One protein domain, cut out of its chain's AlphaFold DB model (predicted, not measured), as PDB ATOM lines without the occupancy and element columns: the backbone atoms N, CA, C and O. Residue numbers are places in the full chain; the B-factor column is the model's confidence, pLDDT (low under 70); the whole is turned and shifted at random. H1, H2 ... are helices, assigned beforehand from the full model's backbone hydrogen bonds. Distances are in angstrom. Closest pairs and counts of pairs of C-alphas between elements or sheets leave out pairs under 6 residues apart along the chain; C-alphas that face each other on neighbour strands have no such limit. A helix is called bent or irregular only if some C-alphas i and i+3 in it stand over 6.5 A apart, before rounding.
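This is residues 2 to 151 of the 243 residues of an uncharacterized protein of Amedibacillus dolichus (UniProt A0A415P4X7). Three long helices, H1, H2 and H4, run side by side as an elongated up-and-down bundle, with H1 bent near its start and the short H3 at one end of the bundle. At the other end residues 39 to 45 stick out from the link between H1 and H2, and the short H5 and H6 make a small, loose head beside the end of H4. The printed part has 150 residues with six named helices, H1 to H6 in order along the chain, and no named strand; the class is all helix. The whole is loose, with a radius of gyration of the C-alphas of 20.6 A, and spans 62 by 33 by 22 A.

The longest helix by residues is H1, residues 2 to 38, beginning with C-alpha 2 at (-9.060, 69.491, 52.944). By its hydrogen bonds it was assigned as one helix, but it is bent: C-alphas 11 and 14 are 7.0 A apart. Its arms are H1a, residues 2 to 11, and H1b, residues 14 to 38 and 36.4 A long. H2, residues 49 to 76, is 40.9 A long. H3 holds residues 79 to 85. H4, residues 90 to 122, is 48.8 A long and ends with C-alpha 122 at (10.949, 33.287, 28.409). H5 holds residues 134 to 140. H6, residues 142 to 146, ends with C-alpha 146 at (14.090, 23.344, 42.402); it is neither bent nor irregular, but only just, with C-alphas 143 and 146 6.2 A apart.

H1b, H2 and H4 form the bundle, up and down, each running against the one before it. H1b and H2, a helical hairpin, touch at a shallow tilt of 14 degrees, opposite ways; their closest C-alphas, of Gln 30 and Met 52, are 6.4 A apart. H4 touches H1b with residues 104 to 119 alone, at a shallow tilt of 27 degrees, the same way; the closest C-alphas, of Leu 27 and Ala 115, are 5.1 A apart. H2, with residues 56 to 67 alone, touches residues 101 to 112 of H4, closest at the C-alphas of Phe 60 and Tyr 105, 7.0 A. H1a touches H2 at a steep tilt of 45 degrees, closest at the C-alphas of Thr 11 and Phe 74, 6.0 A. H3 is close to H1a but not clearly touching, with the C-alphas of Ile 4 and Arg 82 7.6 A apart. H5 and H6 are close but not clearly touching, closest at the C-alphas of Met 138 and Ser 144, 5.3 A; both are apart from H4. Every O i to N i+4 pair is within hydrogen-bond range in H1a, H2, H3 and H4, against 20 of 21 in H1b, 2 of 3 in H5 and 0 of 1 in H6, where 1 of 2 O i to N i+3 pairs is.

The C-alphas farthest apart, of Thr 43 and Leu 85, are 63.8 A apart. The printed part has no cut; the link from H4 to H5 is long. Mean pLDDT of the printed part is 72.0, with residues 36 to 52 and 123 to 151 among those under 70.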
ATOM      1  N   LYS A   2      -9.638  69.378  54.307       65.06
ATOM      2  CA  LYS A   2      -9.060  69.491  52.944       65.06
ATOM      3  C   LYS A   2      -7.565  69.860  52.930       65.06
ATOM      4  O   LYS A   2      -6.796  69.206  52.243       65.06
ATOM      5  N   GLU A   3      -7.141  70.821  53.749       68.94
ATOM      6  CA  GLU A   3      -5.737  71.272  53.809       68.94
ATOM      7  C   GLU A   3      -4.759  70.206  54.318       68.94
ATOM      8  O   GLU A   3      -3.630  70.112  53.848       68.94
ATOM      9  N   ILE A   4      -5.193  69.372  55.265       68.69
ATOM     10  CA  ILE A   4      -4.362  68.300  55.828       68.69
ATOM     11  C   ILE A   4      -4.228  67.155  54.826       68.69
ATOM     12  O   ILE A   4      -3.138  66.614  54.662       68.69
ATOM     13  N   ARG A   5      -5.309  66.826  54.109       71.56
ATOM     14  CA  ARG A   5      -5.266  65.861  53.005       71.56
ATOM     15  C   ARG A   5      -4.297  66.321  51.917       71.56
ATOM     16  O   ARG A   5      -3.410  65.563  51.550       71.56
ATOM     17  N   LEU A   6      -4.421  67.574  51.483       75.00
ATOM     18  CA  LEU A   6      -3.583  68.172  50.443       75.00
ATOM     19  C   LEU A   6      -2.113  68.271  50.891       75.00
ATOM     20  O   LEU A   6      -1.193  68.051  50.111       75.00
ATOM     21  N   PHE A   7      -1.876  68.516  52.182       77.00
ATOM     22  CA  PHE A   7      -0.542  68.442  52.770       77.00
ATOM     23  C   PHE A   7       0.049  67.030  52.713       77.00
ATOM     24  O   PHE A   7       1.185  66.869  52.270       77.00
ATOM     25  N   ILE A   8      -0.705  66.013  53.147       73.31
ATOM     26  CA  ILE A   8      -0.254  64.617  53.106       73.31
ATOM     27  C   ILE A   8       0.063  64.238  51.663       73.31
ATOM     28  O   ILE A   8       1.176  63.797  51.400       73.31
ATOM     29  N   GLU A   9      -0.843  64.522  50.734       76.69
ATOM     30  CA  GLU A   9      -0.687  64.271  49.300       76.69
ATOM     31  C   GLU A   9       0.576  64.938  48.734       76.69
ATOM     32  O   GLU A   9       1.426  64.262  48.164       76.69
ATOM     33  N   ASN A  10       0.810  66.218  49.019       77.75
ATOM     34  CA  ASN A  10       2.015  66.925  48.569       77.75
ATOM     35  C   ASN A  10       3.318  66.412  49.206       77.75
ATOM     36  O   ASN A  10       4.409  66.666  48.689       77.75
ATOM     37  N   THR A  11       3.241  65.737  50.353       74.56
ATOM     38  CA  THR A  11       4.413  65.134  51.009       74.56
ATOM     39  C   THR A  11       4.636  63.676  50.634       74.56
ATOM     40  O   THR A  11       5.777  63.232  50.708       74.56
ATOM     41  N   SER A  12       3.603  62.946  50.208       74.12
ATOM     42  CA  SER A  12       3.660  61.507  49.927       74.12
ATOM     43  C   SER A  12       3.638  61.170  48.433       74.12
ATOM     44  O   SER A  12       4.383  60.284  48.018       74.12
ATOM     45  N   ALA A  13       2.875  61.900  47.611       79.38
ATOM     46  CA  ALA A  13       2.728  61.676  46.170       79.38
ATOM     47  C   ALA A  13       4.055  61.553  45.399       79.38
ATOM     48  O   ALA A  13       4.186  60.600  44.622       79.38
ATOM     49  N   PRO A  14       5.078  62.414  45.607       82.25
ATOM     50  CA  PRO A  14       6.342  62.237  44.903       82.25
ATOM     51  C   PRO A  14       6.988  60.896  45.259       82.25
ATOM     52  O   PRO A  14       7.488  60.215  44.372       82.25
ATOM     53  N   TYR A  15       6.937  60.459  46.518       84.31
ATOM     54  CA  TYR A  15       7.540  59.192  46.941       84.31
ATOM     55  C   TYR A  15       6.783  57.975  46.418       84.31
ATOM     56  O   TYR A  15       7.427  56.999  46.057       84.31
ATOM     57  N   ILE A  16       5.454  58.048  46.287       84.31
ATOM     58  CA  ILE A  16       4.662  56.990  45.637       84.31
ATOM     59  C   ILE A  16       5.133  56.796  44.192       84.31
ATOM     60  O   ILE A  16       5.363  55.667  43.770       84.31
ATOM     61  N   LYS A  17       5.379  57.887  43.455       86.56
ATOM     62  CA  LYS A  17       5.938  57.804  42.099       86.56
ATOM     63  C   LYS A  17       7.309  57.116  42.081       86.56
ATOM     64  O   LYS A  17       7.542  56.268  41.229       86.56
ATOM     65  N   HIS A  18       8.197  57.434  43.025       87.69
ATOM     66  CA  HIS A  18       9.513  56.782  43.122       87.69
ATOM     67  C   HIS A  18       9.404  55.292  43.478       87.69
ATOM     68  O   HIS A  18      10.153  54.486  42.936       87.69
ATOM     69  N   ILE A  19       8.459  54.924  44.348       87.62
ATOM     70  CA  ILE A  19       8.167  53.529  44.703       87.62
ATOM     71  C   ILE A  19       7.685  52.752  43.468       87.62
ATOM     72  O   ILE A  19       8.197  51.673  43.190       87.62
ATOM     73  N   LEU A  20       6.766  53.322  42.682       87.62
ATOM     74  CA  LEU A  20       6.295  52.701  41.440       87.62
ATOM     75  C   LEU A  20       7.425  52.532  40.418       87.62
ATOM     76  O   LEU A  20       7.564  51.460  39.837       87.62
ATOM     77  N   ILE A  21       8.262  53.558  40.228       88.25
ATOM     78  CA  ILE A  21       9.439  53.476  39.345       88.25
ATOM     79  C   ILE A  21      10.369  52.344  39.789       88.25
ATOM     80  O   ILE A  21      10.870  51.600  38.951       88.25
ATOM     81  N   LEU A  22      10.571  52.182  41.098       88.69
ATOM     82  CA  LEU A  22      11.385  51.106  41.650       88.69
ATOM     83  C   LEU A  22      10.793  49.723  41.335       88.69
ATOM     84  O   LEU A  22      11.545  48.828  40.958       88.69
ATOM     85  N   TYR A  23       9.470  49.549  41.409       88.94
ATOM     86  CA  TYR A  23       8.824  48.291  41.005       88.94
ATOM     87  C   TYR A  23       9.024  47.989  39.524       88.94
ATOM     88  O   TYR A  23       9.393  46.870  39.180       88.94
ATOM     89  N   PHE A  24       8.834  48.986  38.656       87.19
ATOM     90  CA  PHE A  24       9.088  48.836  37.223       87.19
ATOM     91  C   PHE A  24      10.549  48.490  36.939       87.19
ATOM     92  O   PHE A  24      10.828  47.631  36.105       87.19
ATOM     93  N   PHE A  25      11.481  49.128  37.651       85.56
ATOM     94  CA  PHE A  25      12.902  48.852  37.504       85.56
ATOM     95  C   PHE A  25      13.224  47.403  37.864       85.56
ATOM     96  O   PHE A  25      13.875  46.723  37.082       85.56
ATOM     97  N   ILE A  26      12.717  46.898  38.993       84.19
ATOM     98  CA  ILE A  26      12.907  45.496  39.386       84.19
ATOM     99  C   ILE A  26      12.288  44.560  38.347       84.19
ATOM    100  O   ILE A  26      12.963  43.652  37.875       84.19
ATOM    101  N   LEU A  27      11.053  44.827  37.923       85.38
ATOM    102  CA  LEU A  27      10.327  43.976  36.983       85.38
ATOM    103  C   LEU A  27      11.039  43.818  35.631       85.38
ATOM    104  O   LEU A  27      10.949  42.756  35.029       85.38
ATOM    105  N   ILE A  28      11.751  44.845  35.155       84.25
ATOM    106  CA  ILE A  28      12.458  44.818  33.862       84.25
ATOM    107  C   ILE A  28      13.919  44.390  34.024       84.25
ATOM    108  O   ILE A  28      14.422  43.559  33.269       84.25
ATOM    109  N   PHE A  29      14.621  44.968  34.997       81.38
ATOM    110  CA  PHE A  29      16.060  44.784  35.160       81.38
ATOM    111  C   PHE A  29      16.397  43.388  35.680       81.38
ATOM    112  O   PHE A  29      17.394  42.799  35.267       81.38
ATOM    113  N   GLN A  30      15.554  42.835  36.553       77.50
ATOM    114  CA  GLN A  30      15.790  41.531  37.156       77.50
ATOM    115  C   GLN A  30      15.726  40.393  36.113       77.50
ATOM    116  O   GLN A  30      16.683  39.618  36.064       77.50
ATOM    117  N   PRO A  31      14.725  40.319  35.206       74.25
ATOM    118  CA  PRO A  31      14.749  39.369  34.092       74.25
ATOM    119  C   PRO A  31      15.904  39.578  33.115       74.25
ATOM    120  O   PRO A  31      16.534  38.617  32.676       74.25
ATOM    121  N   LEU A  32      16.204  40.833  32.779       79.00
ATOM    122  CA  LEU A  32      17.217  41.160  31.779       79.00
ATOM    123  C   LEU A  32      18.622  40.750  32.242       79.00
ATOM    124  O   LEU A  32      19.367  40.132  31.485       79.00
ATOM    125  N   LEU A  33      18.959  41.024  33.503       74.69
ATOM    126  CA  LEU A  33      20.251  40.665  34.090       74.69
ATOM    127  C   LEU A  33      20.423  39.144  34.201       74.69
ATOM    128  O   LEU A  33      21.505  38.615  33.949       74.69
ATOM    129  N   VAL A  34      19.337  38.433  34.511       71.50
ATOM    130  CA  VAL A  34      19.298  36.969  34.499       71.50
ATOM    131  C   VAL A  34      19.546  36.411  33.094       71.50
ATOM    132  O   VAL A  34      20.399  35.541  32.938       71.50
ATOM    133  N   LEU A  35      18.864  36.929  32.070       70.56
ATOM    134  CA  LEU A  35      19.039  36.492  30.678       70.56
ATOM    135  C   LEU A  35      20.463  36.733  30.166       70.56
ATOM    136  O   LEU A  35      21.036  35.867  29.508       70.56
ATOM    137  N   MET A  36      21.061  37.879  30.504       68.50
ATOM    138  CA  MET A  36      22.459  38.162  30.165       68.50
ATOM    139  C   MET A  36      23.414  37.141  30.787       68.50
ATOM    140  O   MET A  36      24.371  36.732  30.137       68.50
ATOM    141  N   ASN A  37      23.149  36.699  32.019       64.12
ATOM    142  CA  ASN A  37      24.011  35.747  32.713       64.12
ATOM    143  C   ASN A  37      23.853  34.303  32.196       64.12
ATOM    144  O   ASN A  37      24.830  33.560  32.150       64.12
ATOM    145  N   ILE A  38      22.652  33.916  31.750       60.50
ATOM    146  CA  ILE A  38      22.396  32.598  31.135       60.50
ATOM    147  C   ILE A  38      23.212  32.427  29.847       60.50
ATOM    148  O   ILE A  38      23.800  31.374  29.628       60.50
ATOM    149  N   ASN A  39      23.330  33.482  29.037       53.94
ATOM    150  CA  ASN A  39      24.115  33.447  27.797       53.94
ATOM    151  C   ASN A  39      25.636  33.348  28.030       53.94
ATOM    152  O   ASN A  39      26.373  33.011  27.107       53.94
ATOM    153  N   VAL A  40      26.112  33.658  29.241       50.66
ATOM    154  CA  VAL A  40      27.538  33.625  29.617       50.66
ATOM    155  C   VAL A  40      27.904  32.310  30.318       50.66
ATOM    156  O   VAL A  40      29.012  31.807  30.149       50.66
ATOM    157  N   MET A  41      26.973  31.719  31.070       46.78
ATOM    158  CA  MET A  41      27.177  30.498  31.855       46.78
ATOM    159  C   MET A  41      26.570  29.283  31.142       46.78
ATOM    160  O   MET A  41      25.549  28.742  31.557       46.78
ATOM    161  N   ASN A  42      27.211  28.829  30.066       46.97
ATOM    162  CA  ASN A  42      26.716  27.739  29.216       46.97
ATOM    163  C   ASN A  42      26.793  26.324  29.843       46.97
ATOM    164  O   ASN A  42      26.762  25.329  29.124       46.97
ATOM    165  N   THR A  43      26.926  26.187  31.164       45.00
ATOM    166  CA  THR A  43      27.155  24.882  31.804       45.00
ATOM    167  C   THR A  43      26.625  24.816  33.240       45.00
ATOM    168  O   THR A  43      27.154  25.470  34.134       45.00
ATOM    169  N   ASN A  44      25.645  23.936  33.462       43.00
ATOM    170  CA  ASN A  44      25.497  23.083  34.652       43.00
ATOM    171  C   ASN A  44      25.486  23.702  36.063       43.00
ATOM    172  O   ASN A  44      25.824  23.010  37.022       43.00
ATOM    173  N   VAL A  45      25.030  24.938  36.252       41.88
ATOM    174  CA  VAL A  45      24.754  25.447  37.604       41.88
ATOM    175  C   VAL A  45      23.352  26.033  37.622       41.88
ATOM    176  O   VAL A  45      22.986  26.781  36.721       41.88
ATOM    177  N   GLY A  46      22.552  25.599  38.600       47.12
ATOM    178  CA  GLY A  46      21.112  25.826  38.681       47.12
ATOM    179  C   GLY A  46      20.673  27.267  38.419       47.12
ATOM    180  O   GLY A  46      21.442  28.211  38.604       47.12
ATOM    181  N   PHE A  47      19.413  27.394  37.991       50.47
ATOM    182  CA  PHE A  47      18.686  28.641  37.739       50.47
ATOM    183  C   PHE A  47      19.151  29.800  38.638       50.47
ATOM    184  O   PHE A  47      19.413  29.566  39.819       50.47
ATOM    185  N   PRO A  48      19.210  31.047  38.134       54.41
ATOM    186  CA  PRO A  48      19.827  32.187  38.817       54.41
ATOM    187  C   PRO A  48      19.000  32.721  40.007       54.41
ATOM    188  O   PRO A  48      18.655  33.895  40.088       54.41
ATOM    189  N   ASN A  49      18.757  31.857  40.991       59.66
ATOM    190  CA  ASN A  49      18.201  32.128  42.308       59.66
ATOM    191  C   ASN A  49      18.985  33.206  43.083       59.66
ATOM    192  O   ASN A  49      18.360  34.153  43.563       59.66
ATOM    193  N   PRO A  50      20.330  33.149  43.213       65.50
ATOM    194  CA  PRO A  50      21.026  34.062  44.121       65.50
ATOM    195  C   PRO A  50      21.019  35.516  43.633       65.50
ATOM    196  O   PRO A  50      20.813  36.423  44.438       65.50
ATOM    197  N   LEU A  51      21.179  35.763  42.328       69.38
ATOM    198  CA  LEU A  51      21.159  37.125  41.774       69.38
ATOM    199  C   LEU A  51      19.787  37.784  41.930       69.38
ATOM    200  O   LEU A  51      19.704  38.949  42.320       69.38
ATOM    201  N   MET A  52      18.710  37.033  41.684       68.56
ATOM    202  CA  MET A  52      17.353  37.538  41.870       68.56
ATOM    203  C   MET A  52      17.075  37.885  43.336       68.56
ATOM    204  O   MET A  52      16.512  38.946  43.602       68.56
ATOM    205  N   MET A  53      17.525  37.052  44.277       72.38
ATOM    206  CA  MET A  53      17.378  37.328  45.710       72.38
ATOM    207  C   MET A  53      18.188  38.552  46.157       72.38
ATOM    208  O   MET A  53      17.687  39.371  46.922       72.38
ATOM    209  N   ILE A  54      19.410  38.741  45.643       76.62
ATOM    210  CA  ILE A  54      20.223  39.935  45.936       76.62
ATOM    211  C   ILE A  54      19.512  41.211  45.465       76.62
ATOM    212  O   ILE A  54      19.428  42.183  46.217       76.62
ATOM    213  N   ILE A  55      18.964  41.207  44.245       80.12
ATOM    214  CA  ILE A  55      18.219  42.351  43.694       80.12
ATOM    215  C   ILE A  55      16.976  42.646  44.542       80.12
ATOM    216  O   ILE A  55      16.704  43.809  44.843       80.12
ATOM    217  N   LEU A  56      16.263  41.607  44.985       82.25
ATOM    218  CA  LEU A  56      15.116  41.745  45.880       82.25
ATOM    219  C   LEU A  56      15.509  42.420  47.206       82.25
ATOM    220  O   LEU A  56      14.867  43.391  47.612       82.25
ATOM    221  N   TYR A  57      16.588  41.970  47.857       82.31
ATOM    222  CA  TYR A  57      17.072  42.572  49.105       82.31
ATOM    223  C   TYR A  57      17.524  44.027  48.927       82.31
ATOM    224  O   TYR A  57      17.204  44.880  49.760       82.31
ATOM    225  N   LEU A  58      18.204  44.346  47.821       84.12
ATOM    226  CA  LEU A  58      18.538  45.728  47.468       84.12
ATOM    227  C   LEU A  58      17.276  46.576  47.250       84.12
ATOM    228  O   LEU A  58      17.227  47.727  47.686       84.12
ATOM    229  N   GLY A  59      16.235  45.999  46.647       85.50
ATOM    230  CA  GLY A  59      14.921  46.617  46.495       85.50
ATOM    231  C   GLY A  59      14.259  46.952  47.835       85.50
ATOM    232  O   GLY A  59      13.800  48.080  48.031       85.50
ATOM    233  N   PHE A  60      14.276  46.020  48.795       86.25
ATOM    234  CA  PHE A  60      13.791  46.258  50.161       86.25
ATOM    235  C   PHE A  60      14.544  47.399  50.859       86.25
ATOM    236  O   PHE A  60      13.923  48.267  51.483       86.25
ATOM    237  N   LEU A  61      15.871  47.439  50.721       85.75
ATOM    238  CA  LEU A  61      16.715  48.489  51.295       85.75
ATOM    239  C   LEU A  61      16.414  49.852  50.649       85.75
ATOM    240  O   LEU A  61      16.220  50.853  51.345       85.75
ATOM    241  N   ALA A  62      16.286  49.899  49.325       87.50
ATOM    242  CA  ALA A  62      15.925  51.109  48.597       87.50
ATOM    243  C   ALA A  62      14.529  51.632  48.990       87.50
ATOM    244  O   ALA A  62      14.368  52.837  49.215       87.50
ATOM    245  N   LEU A  63      13.540  50.748  49.170       89.19
ATOM    246  CA  LEU A  63      12.230  51.116  49.717       89.19
ATOM    247  C   LEU A  63      12.332  51.686  51.131       89.19
ATOM    248  O   LEU A  63      11.715  52.711  51.423       89.19
ATOM    249  N   PHE A  64      13.133  51.071  52.003       87.75
ATOM    250  CA  PHE A  64      13.356  51.589  53.351       87.75
ATOM    251  C   PHE A  64      13.942  53.011  53.324       87.75
ATOM    252  O   PHE A  64      13.452  53.902  54.021       87.75
ATOM    253  N   ILE A  65      14.930  53.267  52.459       87.12
ATOM    254  CA  ILE A  65      15.506  54.607  52.270       87.12
ATOM    255  C   ILE A  65      14.450  55.600  51.765       87.12
ATOM    256  O   ILE A  65      14.411  56.744  52.227       87.12
ATOM    257  N   LEU A  66      13.583  55.195  50.831       89.12
ATOM    258  CA  LEU A  66      12.497  56.043  50.331       89.12
ATOM    259  C   LEU A  66      11.496  56.390  51.437       89.12
ATOM    260  O   LEU A  66      11.139  57.562  51.584       89.12
ATOM    261  N   HIS A  67      11.101  55.416  52.261       88.69
ATOM    262  CA  HIS A  67      10.243  55.653  53.424       88.69
ATOM    263  C   HIS A  67      10.895  56.576  54.445       88.69
ATOM    264  O   HIS A  67      10.231  57.479  54.956       88.69
ATOM    265  N   HIS A  68      12.197  56.423  54.680       87.38
ATOM    266  CA  HIS A  68      12.956  57.318  55.547       87.38
ATOM    267  C   HIS A  68      12.985  58.751  55.019       87.38
ATOM    268  O   HIS A  68      12.694  59.691  55.760       87.38
ATOM    269  N   LYS A  69      13.272  58.935  53.724       86.94
ATOM    270  CA  LYS A  69      13.243  60.256  53.084       86.94
ATOM    271  C   LYS A  69      11.848  60.878  53.173       86.94
ATOM    272  O   LYS A  69      11.744  62.027  53.587       86.94
ATOM    273  N   ARG A  70      10.787  60.124  52.860       88.44
ATOM    274  CA  ARG A  70       9.386  60.563  52.993       88.44
ATOM    275  C   ARG A  70       9.090  61.048  54.409       88.44
ATOM    276  O   ARG A  70       8.609  62.167  54.580       88.44
ATOM    277  N   TYR A  71       9.411  60.230  55.409       84.62
ATOM    278  CA  TYR A  71       9.158  60.558  56.808       84.62
ATOM    279  C   TYR A  71       9.946  61.796  57.255       84.62
ATOM    280  O   TYR A  71       9.377  62.704  57.856       84.62
ATOM    281  N   LYS A  72      11.227  61.912  56.882       84.12
ATOM    282  CA  LYS A  72      12.044  63.101  57.171       84.12
ATOM    283  C   LYS A  72      11.438  64.373  56.570       84.12
ATOM    284  O   LYS A  72      11.348  65.394  57.246       84.12
ATOM    285  N   THR A  73      10.972  64.319  55.325       85.38
ATOM    286  CA  THR A  73      10.335  65.467  54.658       85.38
ATOM    287  C   THR A  73       9.002  65.833  55.308       85.38
ATOM    288  O   THR A  73       8.699  67.014  55.484       85.38
ATOM    289  N   PHE A  74       8.222  64.828  55.707       83.62
ATOM    290  CA  PHE A  74       6.985  65.003  56.463       83.62
ATOM    291  C   PHE A  74       7.238  65.692  57.817       83.62
ATOM    292  O   PHE A  74       6.551  66.657  58.165       83.62
ATOM    293  N   MET A  75       8.270  65.257  58.544       81.44
ATOM    294  CA  MET A  75       8.694  65.838  59.819       81.44
ATOM    295  C   MET A  75       9.163  67.285  59.669       81.44
ATOM    296  O   MET A  75       8.664  68.165  60.372       81.44
ATOM    297  N   ASN A  76      10.046  67.552  58.702       83.12
ATOM    298  CA  ASN A  76      10.590  68.887  58.438       83.12
ATOM    299  C   ASN A  76       9.501  69.912  58.090       83.12
ATOM    300  O   ASN A  76       9.616  71.083  58.434       83.12
ATOM    301  N   LYS A  77       8.415  69.477  57.445       83.62
ATOM    302  CA  LYS A  77       7.267  70.334  57.112       83.62
ATOM    303  C   LYS A  77       6.260  70.499  58.265       83.62
ATOM    304  O   LYS A  77       5.167  71.029  58.061       83.62
ATOM    305  N   GLY A  78       6.593  70.032  59.470       79.25
ATOM    306  CA  GLY A  78       5.724  70.114  60.644       79.25
ATOM    307  C   GLY A  78       4.541  69.144  60.604       79.25
ATOM    308  O   GLY A  78       3.517  69.390  61.237       79.25
ATOM    309  N   GLY A  79       4.634  68.035  59.866       78.62
ATOM    310  CA  GLY A  79       3.534  67.076  59.746       78.62
ATOM    311  C   GLY A  79       3.083  66.502  61.093       78.62
ATOM    312  O   GLY A  79       1.891  66.336  61.346       78.62
ATOM    313  N   LEU A  80       4.024  66.308  62.012       76.00
ATOM    314  CA  LEU A  80       3.778  65.772  63.347       76.00
ATOM    315  C   LEU A  80       2.958  66.704  64.247       76.00
ATOM    316  O   LEU A  80       2.094  66.244  64.994       76.00
ATOM    317  N   THR A  81       3.189  68.017  64.179       74.50
ATOM    318  CA  THR A  81       2.375  68.989  64.923       74.50
ATOM    319  C   THR A  81       0.963  69.060  64.353       74.50
ATOM    320  O   THR A  81       0.010  69.111  65.123       74.50
ATOM    321  N   ARG A  82       0.815  68.957  63.028       75.94
ATOM    322  CA  ARG A  82      -0.489  68.934  62.347       75.94
ATOM    323  C   ARG A  82      -1.293  67.670  62.662       75.94
ATOM    324  O   ARG A  82      -2.477  67.775  62.959       75.94
ATOM    325  N   ILE A  83      -0.660  66.494  62.692       75.88
ATOM    326  CA  ILE A  83      -1.325  65.239  63.091       75.88
ATOM    327  C   ILE A  83      -1.783  65.288  64.550       75.88
ATOM    328  O   ILE A  83      -2.860  64.797  64.867       75.88
ATOM    329  N   ARG A  84      -1.016  65.923  65.446       72.44
ATOM    330  CA  ARG A  84      -1.416  66.082  66.857       72.44
ATOM    331  C   ARG A  84      -2.687  66.911  67.050       72.44
ATOM    332  O   ARG A  84      -3.312  66.778  68.100       72.44
ATOM    333  N   LEU A  85      -3.030  67.763  66.086       73.31
ATOM    334  CA  LEU A  85      -4.232  68.599  66.113       73.31
ATOM    335  C   LEU A  85      -5.463  67.874  65.556       73.31
ATOM    336  O   LEU A  85      -6.583  68.333  65.766       73.31
ATOM    337  N   LEU A  86      -5.277  66.751  64.858       73.50
ATOM    338  CA  LEU A  86      -6.391  65.958  64.353       73.50
ATOM    339  C   LEU A  86      -7.111  65.242  65.507       73.50
ATOM    340  O   LEU A  86      -6.453  64.753  66.431       73.50
ATOM    341  N   PRO A  87      -8.446  65.092  65.434       71.62
ATOM    342  CA  PRO A  87      -9.230  64.297  66.378       71.62
ATOM    343  C   PRO A  87      -9.061  62.793  66.089       71.62
ATOM    344  O   PRO A  87     -10.025  62.062  65.904       71.62
ATOM    345  N   ILE A  88      -7.815  62.337  65.982       71.31
ATOM    346  CA  ILE A  88      -7.442  60.978  65.600       71.31
ATOM    347  C   ILE A  88      -6.619  60.375  66.740       71.31
ATOM    348  O   ILE A  88      -5.790  61.048  67.364       71.31
ATOM    349  N   ALA A  89      -6.846  59.096  67.038       70.69
ATOM    350  CA  ALA A  89      -6.055  58.392  68.037       70.69
ATOM    351  C   ALA A  89      -4.582  58.312  67.591       70.69
ATOM    352  O   ALA A  89      -4.258  58.153  66.414       70.69
ATOM    353  N   LYS A  90      -3.643  58.384  68.537       71.56
ATOM    354  CA  LYS A  90      -2.208  58.292  68.203       71.56
ATOM    355  C   LYS A  90      -1.873  56.954  67.541       71.56
ATOM    356  O   LYS A  90      -1.083  56.902  66.609       71.56
ATOM    357  N   THR A  91      -2.528  55.889  67.993       74.06
ATOM    358  CA  THR A  91      -2.385  54.535  67.460       74.06
ATOM    359  C   THR A  91      -2.823  54.431  66.003       74.06
ATOM    360  O   THR A  91      -2.168  53.737  65.239       74.06
ATOM    361  N   SER A  92      -3.848  55.169  65.565       78.50
ATOM    362  CA  SER A  92      -4.260  55.149  64.152       78.50
ATOM    363  C   SER A  92      -3.194  55.695  63.205       78.50
ATOM    364  O   SER A  92      -3.081  55.190  62.094       78.50
ATOM    365  N   PHE A  93      -2.367  56.656  63.634       79.25
ATOM    366  CA  PHE A  93      -1.250  57.108  62.800       79.25
ATOM    367  C   PHE A  93      -0.170  56.018  62.672       79.25
ATOM    368  O   PHE A  93       0.270  55.725  61.563       79.25
ATOM    369  N   LEU A  94       0.173  55.338  63.772       80.44
ATOM    370  CA  LEU A  94       1.075  54.178  63.747       80.44
ATOM    371  C   LEU A  94       0.558  53.076  62.810       80.44
ATOM    372  O   LEU A  94       1.310  52.584  61.974       80.44
ATOM    373  N   TYR A  95      -0.724  52.713  62.919       83.44
ATOM    374  CA  TYR A  95      -1.330  51.696  62.057       83.44
ATOM    375  C   TYR A  95      -1.351  52.114  60.588       83.44
ATOM    376  O   TYR A  95      -1.110  51.281  59.722       83.44
ATOM    377  N   SER A  96      -1.580  53.398  60.296       83.19
ATOM    378  CA  SER A  96      -1.524  53.893  58.920       83.19
ATOM    379  C   SER A  96      -0.119  53.797  58.317       83.19
ATOM    380  O   SER A  96       0.015  53.433  57.152       83.19
ATOM    381  N   GLU A  97       0.932  54.045  59.108       85.00
ATOM    382  CA  GLU A  97       2.319  53.902  58.652       85.00
ATOM    383  C   GLU A  97       2.735  52.435  58.494       85.00
ATOM    384  O   GLU A  97       3.385  52.099  57.504       85.00
ATOM    385  N   LEU A  98       2.307  51.554  59.408       87.25
ATOM    386  CA  LEU A  98       2.467  50.099  59.267       87.25
ATOM    387  C   LEU A  98       1.825  49.592  57.983       87.25
ATOM    388  O   LEU A  98       2.480  48.916  57.197       87.25
ATOM    389  N   LEU A  99       0.567  49.957  57.748       88.81
ATOM    390  CA  LEU A  99      -0.180  49.520  56.579       88.81
ATOM    391  C   LEU A  99       0.447  50.056  55.287       88.81
ATOM    392  O   LEU A  99       0.603  49.308  54.325       88.81
ATOM    393  N   PHE A 100       0.866  51.324  55.264       88.31
ATOM    394  CA  PHE A 100       1.521  51.905  54.092       88.31
ATOM    395  C   PHE A 100       2.837  51.192  53.751       88.31
ATOM    396  O   PHE A 100       3.077  50.853  52.590       88.31
ATOM    397  N   GLN A 101       3.678  50.926  54.752       89.12
ATOM    398  CA  GLN A 101       4.931  50.198  54.543       89.12
ATOM    399  C   GLN A 101       4.671  48.745  54.144       89.12
ATOM    400  O   GLN A 101       5.288  48.269  53.193       89.12
ATOM    401  N   PHE A 102       3.699  48.079  54.770       88.94
ATOM    402  CA  PHE A 102       3.268  46.728  54.409       88.94
ATOM    403  C   PHE A 102       2.847  46.625  52.946       88.94
ATOM    404  O   PHE A 102       3.415  45.818  52.216       88.94
ATOM    405  N   ILE A 103       1.948  47.495  52.479       90.12
ATOM    406  CA  ILE A 103       1.524  47.508  51.071       90.12
ATOM    407  C   ILE A 103       2.716  47.750  50.144       90.12
ATOM    408  O   ILE A 103       2.832  47.105  49.107       90.12
ATOM    409  N   SER A 104       3.628  48.653  50.513       89.56
ATOM    410  CA  SER A 104       4.780  48.951  49.660       89.56
ATOM    411  C   SER A 104       5.782  47.789  49.556       89.56
ATOM    412  O   SER A 104       6.364  47.554  48.497       89.56
ATOM    413  N   TYR A 105       5.981  47.039  50.635       89.31
ATOM    414  CA  TYR A 105       6.843  45.864  50.632       89.31
ATOM    415  C   TYR A 105       6.172  44.684  49.932       89.31
ATOM    416  O   TYR A 105       6.819  43.988  49.154       89.31
ATOM    417  N   LEU A 106       4.861  44.523  50.116       88.94
ATOM    418  CA  LEU A 106       4.061  43.542  49.389       88.94
ATOM    419  C   LEU A 106       4.085  43.814  47.881       88.94
ATOM    420  O   LEU A 106       4.283  42.889  47.105       88.94
ATOM    421  N   GLY A 107       3.987  45.076  47.455       86.88
ATOM    422  CA  GLY A 107       4.109  45.456  46.044       86.88
ATOM    423  C   GLY A 107       5.453  45.059  45.424       86.88
ATOM    424  O   GLY A 107       5.487  44.565  44.299       86.88
ATOM    425  N   LEU A 108       6.554  45.202  46.171       86.75
ATOM    426  CA  LEU A 108       7.885  44.750  45.742       86.75
ATOM    427  C   LEU A 108       7.948  43.227  45.597       86.75
ATOM    428  O   LEU A 108       8.470  42.717  44.608       86.75
ATOM    429  N   PHE A 109       7.393  42.508  46.572       83.56
ATOM    430  CA  PHE A 109       7.328  41.052  46.551       83.56
ATOM    431  C   PHE A 109       6.490  40.542  45.370       83.56
ATOM    432  O   PHE A 109       6.924  39.653  44.641       83.56
ATOM    433  N   CYS A 110       5.343  41.170  45.097       85.12
ATOM    434  CA  CYS A 110       4.532  40.881  43.917       85.12
ATOM    435  C   CYS A 110       5.288  41.165  42.611       85.12
ATOM    436  O   CYS A 110       5.261  40.330  41.711       85.12
ATOM    437  N   ALA A 111       5.989  42.300  42.501       85.38
ATOM    438  CA  ALA A 111       6.791  42.619  41.317       85.38
ATOM    439  C   ALA A 111       7.882  41.564  41.069       85.38
ATOM    440  O   ALA A 111       8.097  41.158  39.930       85.38
ATOM    441  N   ASN A 112       8.509  41.071  42.139       82.00
ATOM    442  CA  ASN A 112       9.478  39.984  42.079       82.00
ATOM    443  C   ASN A 112       8.839  38.667  41.611       82.00
ATOM    444  O   ASN A 112       9.364  38.045  40.696       82.00
ATOM    445  N   ILE A 113       7.687  38.264  42.161       77.75
ATOM    446  CA  ILE A 113       6.968  37.062  41.692       77.75
ATOM    447  C   ILE A 113       6.623  37.182  40.203       77.75
ATOM    448  O   ILE A 113       6.831  36.238  39.444       77.75
ATOM    449  N   ILE A 114       6.148  38.347  39.759       81.50
ATOM    450  CA  ILE A 114       5.839  38.584  38.346       81.50
ATOM    451  C   ILE A 114       7.110  38.466  37.492       81.50
ATOM    452  O   ILE A 114       7.092  37.770  36.477       81.50
ATOM    453  N   ALA A 115       8.226  39.067  37.914       77.75
ATOM    454  CA  ALA A 115       9.512  38.958  37.222       77.75
ATOM    455  C   ALA A 115       9.989  37.501  37.105       77.75
ATOM    456  O   ALA A 115      10.435  37.081  36.037       77.75
ATOM    457  N   TRP A 116       9.828  36.715  38.175       73.38
ATOM    458  CA  TRP A 116      10.073  35.275  38.174       73.38
ATOM    459  C   TRP A 116       9.204  34.568  37.136       73.38
ATOM    460  O   TRP A 116       9.735  33.902  36.252       73.38
ATOM    461  N   THR A 117       7.883  34.755  37.175       72.56
ATOM    462  CA  THR A 117       6.981  34.121  36.198       72.56
ATOM    463  C   THR A 117       7.323  34.500  34.754       72.56
ATOM    464  O   THR A 117       7.300  33.641  33.877       72.56
ATOM    465  N   LEU A 118       7.715  35.752  34.508       75.44
ATOM    466  CA  LEU A 118       8.113  36.239  33.188       75.44
ATOM    467  C   LEU A 118       9.391  35.547  32.696       75.44
ATOM    468  O   LEU A 118       9.436  35.092  31.555       75.44
ATOM    469  N   LEU A 119      10.402  35.408  33.556       71.81
ATOM    470  CA  LEU A 119      11.612  34.641  33.252       71.81
ATOM    471  C   LEU A 119      11.309  33.180  32.917       71.81
ATOM    472  O   LEU A 119      11.849  32.657  31.944       71.81
ATOM    473  N   TYR A 120      10.421  32.541  33.682       67.88
ATOM    474  CA  TYR A 120       9.979  31.171  33.406       67.88
ATOM    475  C   TYR A 120       9.327  31.047  32.030       67.88
ATOM    476  O   TYR A 120       9.655  30.132  31.278       67.88
ATOM    477  N   PHE A 121       8.457  31.990  31.658       70.00
ATOM    478  CA  PHE A 121       7.858  32.010  30.324       70.00
ATOM    479  C   PHE A 121       8.895  32.194  29.211       70.00
ATOM    480  O   PHE A 121       8.798  31.523  28.184       70.00
ATOM    481  N   LEU A 122       9.896  33.056  29.405       71.38
ATOM    482  CA  LEU A 122      10.949  33.287  28.409       71.38
ATOM    483  C   LEU A 122      11.878  32.078  28.229       71.38
ATOM    484  O   LEU A 122      12.356  31.830  27.125       71.38
ATOM    485  N   LEU A 123      12.107  31.308  29.293       68.38
ATOM    486  CA  LEU A 123      12.982  30.131  29.293       68.38
ATOM    487  C   LEU A 123      12.220  28.811  29.090       68.38
ATOM    488  O   LEU A 123      12.819  27.745  29.206       68.38
ATOM    489  N   ARG A 124      10.921  28.862  28.754       60.56
ATOM    490  CA  ARG A 124      10.019  27.695  28.645       60.56
ATOM    491  C   ARG A 124      10.595  26.548  27.810       60.56
ATOM    492  O   ARG A 124      10.436  25.391  28.173       60.56
ATOM    493  N   ASN A 125      11.301  26.863  26.725       58.62
ATOM    494  CA  ASN A 125      11.843  25.866  25.793       58.62
ATOM    495  C   ASN A 125      13.085  25.126  26.326       58.62
ATOM    496  O   ASN A 125      13.493  24.128  25.742       58.62
ATOM    497  N   GLN A 126      13.700  25.620  27.403       60.38
ATOM    498  CA  GLN A 126      14.899  25.044  28.023       60.38
ATOM    499  C   GLN A 126      14.569  24.237  29.288       60.38
ATOM    500  O   GLN A 126      15.471  23.731  29.953       60.38
ATOM    501  N   GLN A 127      13.286  24.135  29.649       58.50
ATOM    502  CA  GLN A 127      12.847  23.465  30.868       58.50
ATOM    503  C   GLN A 127      12.388  22.032  30.587       58.50
ATOM    504  O   GLN A 127      11.791  21.768  29.546       58.50
ATOM    505  N   PRO A 128      12.620  21.097  31.527       53.31
ATOM    506  CA  PRO A 128      12.313  19.682  31.324       53.31
ATOM    507  C   PRO A 128      10.807  19.363  31.269       53.31
ATOM    508  O   PRO A 128      10.444  18.222  30.994       53.31
ATOM    509  N   PHE A 129       9.922  20.337  31.513       51.81
ATOM    510  CA  PHE A 129       8.471  20.143  31.540       51.81
ATOM    511  C   PHE A 129       7.803  20.873  30.368       51.81
ATOM    512  O   PHE A 129       7.808  22.100  30.299       51.81
ATOM    513  N   GLN A 130       7.229  20.106  29.439       48.94
ATOM    514  CA  GLN A 130       6.630  20.633  28.216       48.94
ATOM    515  C   GLN A 130       5.253  21.279  28.444       48.94
ATOM    516  O   GLN A 130       4.324  20.716  29.023       48.94
ATOM    517  N   GLU A 131       5.141  22.477  27.882       52.84
ATOM    518  CA  GLU A 131       3.926  23.159  27.452       52.84
ATOM    519  C   GLU A 131       2.924  23.639  28.526       52.84
ATOM    520  O   GLU A 131       3.001  24.813  28.891       52.84
ATOM    521  N   HIS A 132       1.947  22.850  28.988       47.75
ATOM    522  CA  HIS A 132       0.739  23.406  29.647       47.75
ATOM    523  C   HIS A 132       0.369  22.822  31.025       47.75
ATOM    524  O   HIS A 132      -0.491  23.376  31.707       47.75
ATOM    525  N   SER A 133       1.040  21.767  31.492       49.47
ATOM    526  CA  SER A 133       0.783  21.126  32.798       49.47
ATOM    527  C   SER A 133       1.556  21.753  33.970       49.47
ATOM    528  O   SER A 133       1.343  21.396  35.128       49.47
ATOM    529  N   TYR A 134       2.433  22.716  33.692       51.91
ATOM    530  CA  TYR A 134       3.409  23.230  34.653       51.91
ATOM    531  C   TYR A 134       2.803  24.097  35.768       51.91
ATOM    532  O   TYR A 134       3.186  23.948  36.923       51.91
ATOM    533  N   LEU A 135       1.808  24.944  35.467       51.28
ATOM    534  CA  LEU A 135       1.102  25.740  36.489       51.28
ATOM    535  C   LEU A 135       0.381  24.852  37.517       51.28
ATOM    536  O   LEU A 135       0.355  25.179  38.701       51.28
ATOM    537  N   PHE A 136      -0.161  23.714  37.071       46.66
ATOM    538  CA  PHE A 136      -0.803  22.724  37.939       46.66
ATOM    539  C   PHE A 136       0.231  21.901  38.724       46.66
ATOM    540  O   PHE A 136       0.045  21.651  39.910       46.66
ATOM    541  N   PHE A 137       1.353  21.548  38.090       46.75
ATOM    542  CA  PHE A 137       2.452  20.796  38.703       46.75
ATOM    543  C   PHE A 137       3.237  21.607  39.753       46.75
ATOM    544  O   PHE A 137       3.683  21.057  40.757       46.75
ATOM    545  N   MET A 138       3.359  22.926  39.558       49.22
ATOM    546  CA  MET A 138       4.003  23.871  40.483       49.22
ATOM    547  C   MET A 138       3.326  23.935  41.851       49.22
ATOM    548  O   MET A 138       4.008  24.051  42.866       49.22
ATOM    549  N   LEU A 139       1.996  23.833  41.875       46.38
ATOM    550  CA  LEU A 139       1.201  23.825  43.104       46.38
ATOM    551  C   LEU A 139       1.142  22.439  43.762       46.38
ATOM    552  O   LEU A 139       0.853  22.353  44.953       46.38
ATOM    553  N   SER A 140       1.377  21.361  43.006       41.91
ATOM    554  CA  SER A 140       1.048  19.998  43.437       41.91
ATOM    555  C   SER A 140       2.240  19.116  43.808       41.91
ATOM    556  O   SER A 140       2.007  18.048  44.368       41.91
ATOM    557  N   ASN A 141       3.485  19.479  43.470       40.94
ATOM    558  CA  ASN A 141       4.609  18.540  43.565       40.94
ATOM    559  C   ASN A 141       5.833  19.086  44.310       40.94
ATOM    560  O   ASN A 141       6.256  20.211  44.085       40.94
ATOM    561  N   THR A 142       6.461  18.259  45.148       43.47
ATOM    562  CA  THR A 142       7.653  18.596  45.960       43.47
ATOM    563  C   THR A 142       8.908  18.866  45.123       43.47
ATOM    564  O   THR A 142       9.825  19.557  45.563       43.47
ATOM    565  N   THR A 143       8.935  18.385  43.879       41.47
ATOM    566  CA  THR A 143       9.981  18.668  42.885       41.47
ATOM    567  C   THR A 143       9.880  20.068  42.279       41.47
ATOM    568  O   THR A 143      10.797  20.477  41.570       41.47
ATOM    569  N   SER A 144       8.825  20.838  42.581       42.78
ATOM    570  CA  SER A 144       8.762  22.265  42.253       42.78
ATOM    571  C   SER A 144       9.768  23.086  43.063       42.78
ATOM    572  O   SER A 144      10.165  24.144  42.599       42.78
ATOM    573  N   ALA A 145      10.285  22.586  44.193       43.94
ATOM    574  CA  ALA A 145      11.256  23.294  45.036       43.94
ATOM    575  C   ALA A 145      12.540  23.726  44.297       43.94
ATOM    576  O   ALA A 145      13.166  24.718  44.667       43.94
ATOM    577  N   THR A 146      12.924  23.014  43.237       42.75
ATOM    578  CA  THR A 146      14.090  23.344  42.402       42.75
ATOM    579  C   THR A 146      13.790  24.392  41.331       42.75
ATOM    580  O   THR A 146      14.718  25.035  40.840       42.75
ATOM    581  N   TYR A 147      12.514  24.594  40.988       44.09
ATOM    582  CA  TYR A 147      12.083  25.480  39.907       44.09
ATOM    583  C   TYR A 147      11.205  26.644  40.374       44.09
ATOM    584  O   TYR A 147      11.130  27.615  39.656       44.09
ATOM    585  N   LEU A 148      10.561  26.615  41.536       50.78
ATOM    586  CA  LEU A 148       9.981  27.770  42.227       50.78
ATOM    587  C   LEU A 148       9.610  27.307  43.647       50.78
ATOM    588  O   LEU A 148       8.728  26.461  43.793       50.78
ATOM    589  N   PRO A 149      10.261  27.809  44.711       49.91
ATOM    590  CA  PRO A 149      10.110  27.275  46.063       49.91
ATOM    591  C   PRO A 149       8.827  27.802  46.728       49.91
ATOM    592  O   PRO A 149       8.880  28.404  47.793       49.91
ATOM    593  N   MET A 150       7.665  27.639  46.096       55.72
ATOM    594  CA  MET A 150       6.371  28.130  46.592       55.72
ATOM    595  C   MET A 150       5.524  26.968  47.122       55.72
ATOM    596  O   MET A 150       4.518  26.589  46.529       55.72
ATOM    597  N   THR A 151       5.937  26.388  48.248       61.03
ATOM    598  CA  THR A 151       5.065  25.543  49.067       61.03
ATOM    599  C   THR A 151       4.204  26.426  49.976       61.03
ATOM    600  O   THR A 151       4.484  27.608  50.187       61.03
TER     601      THR A 151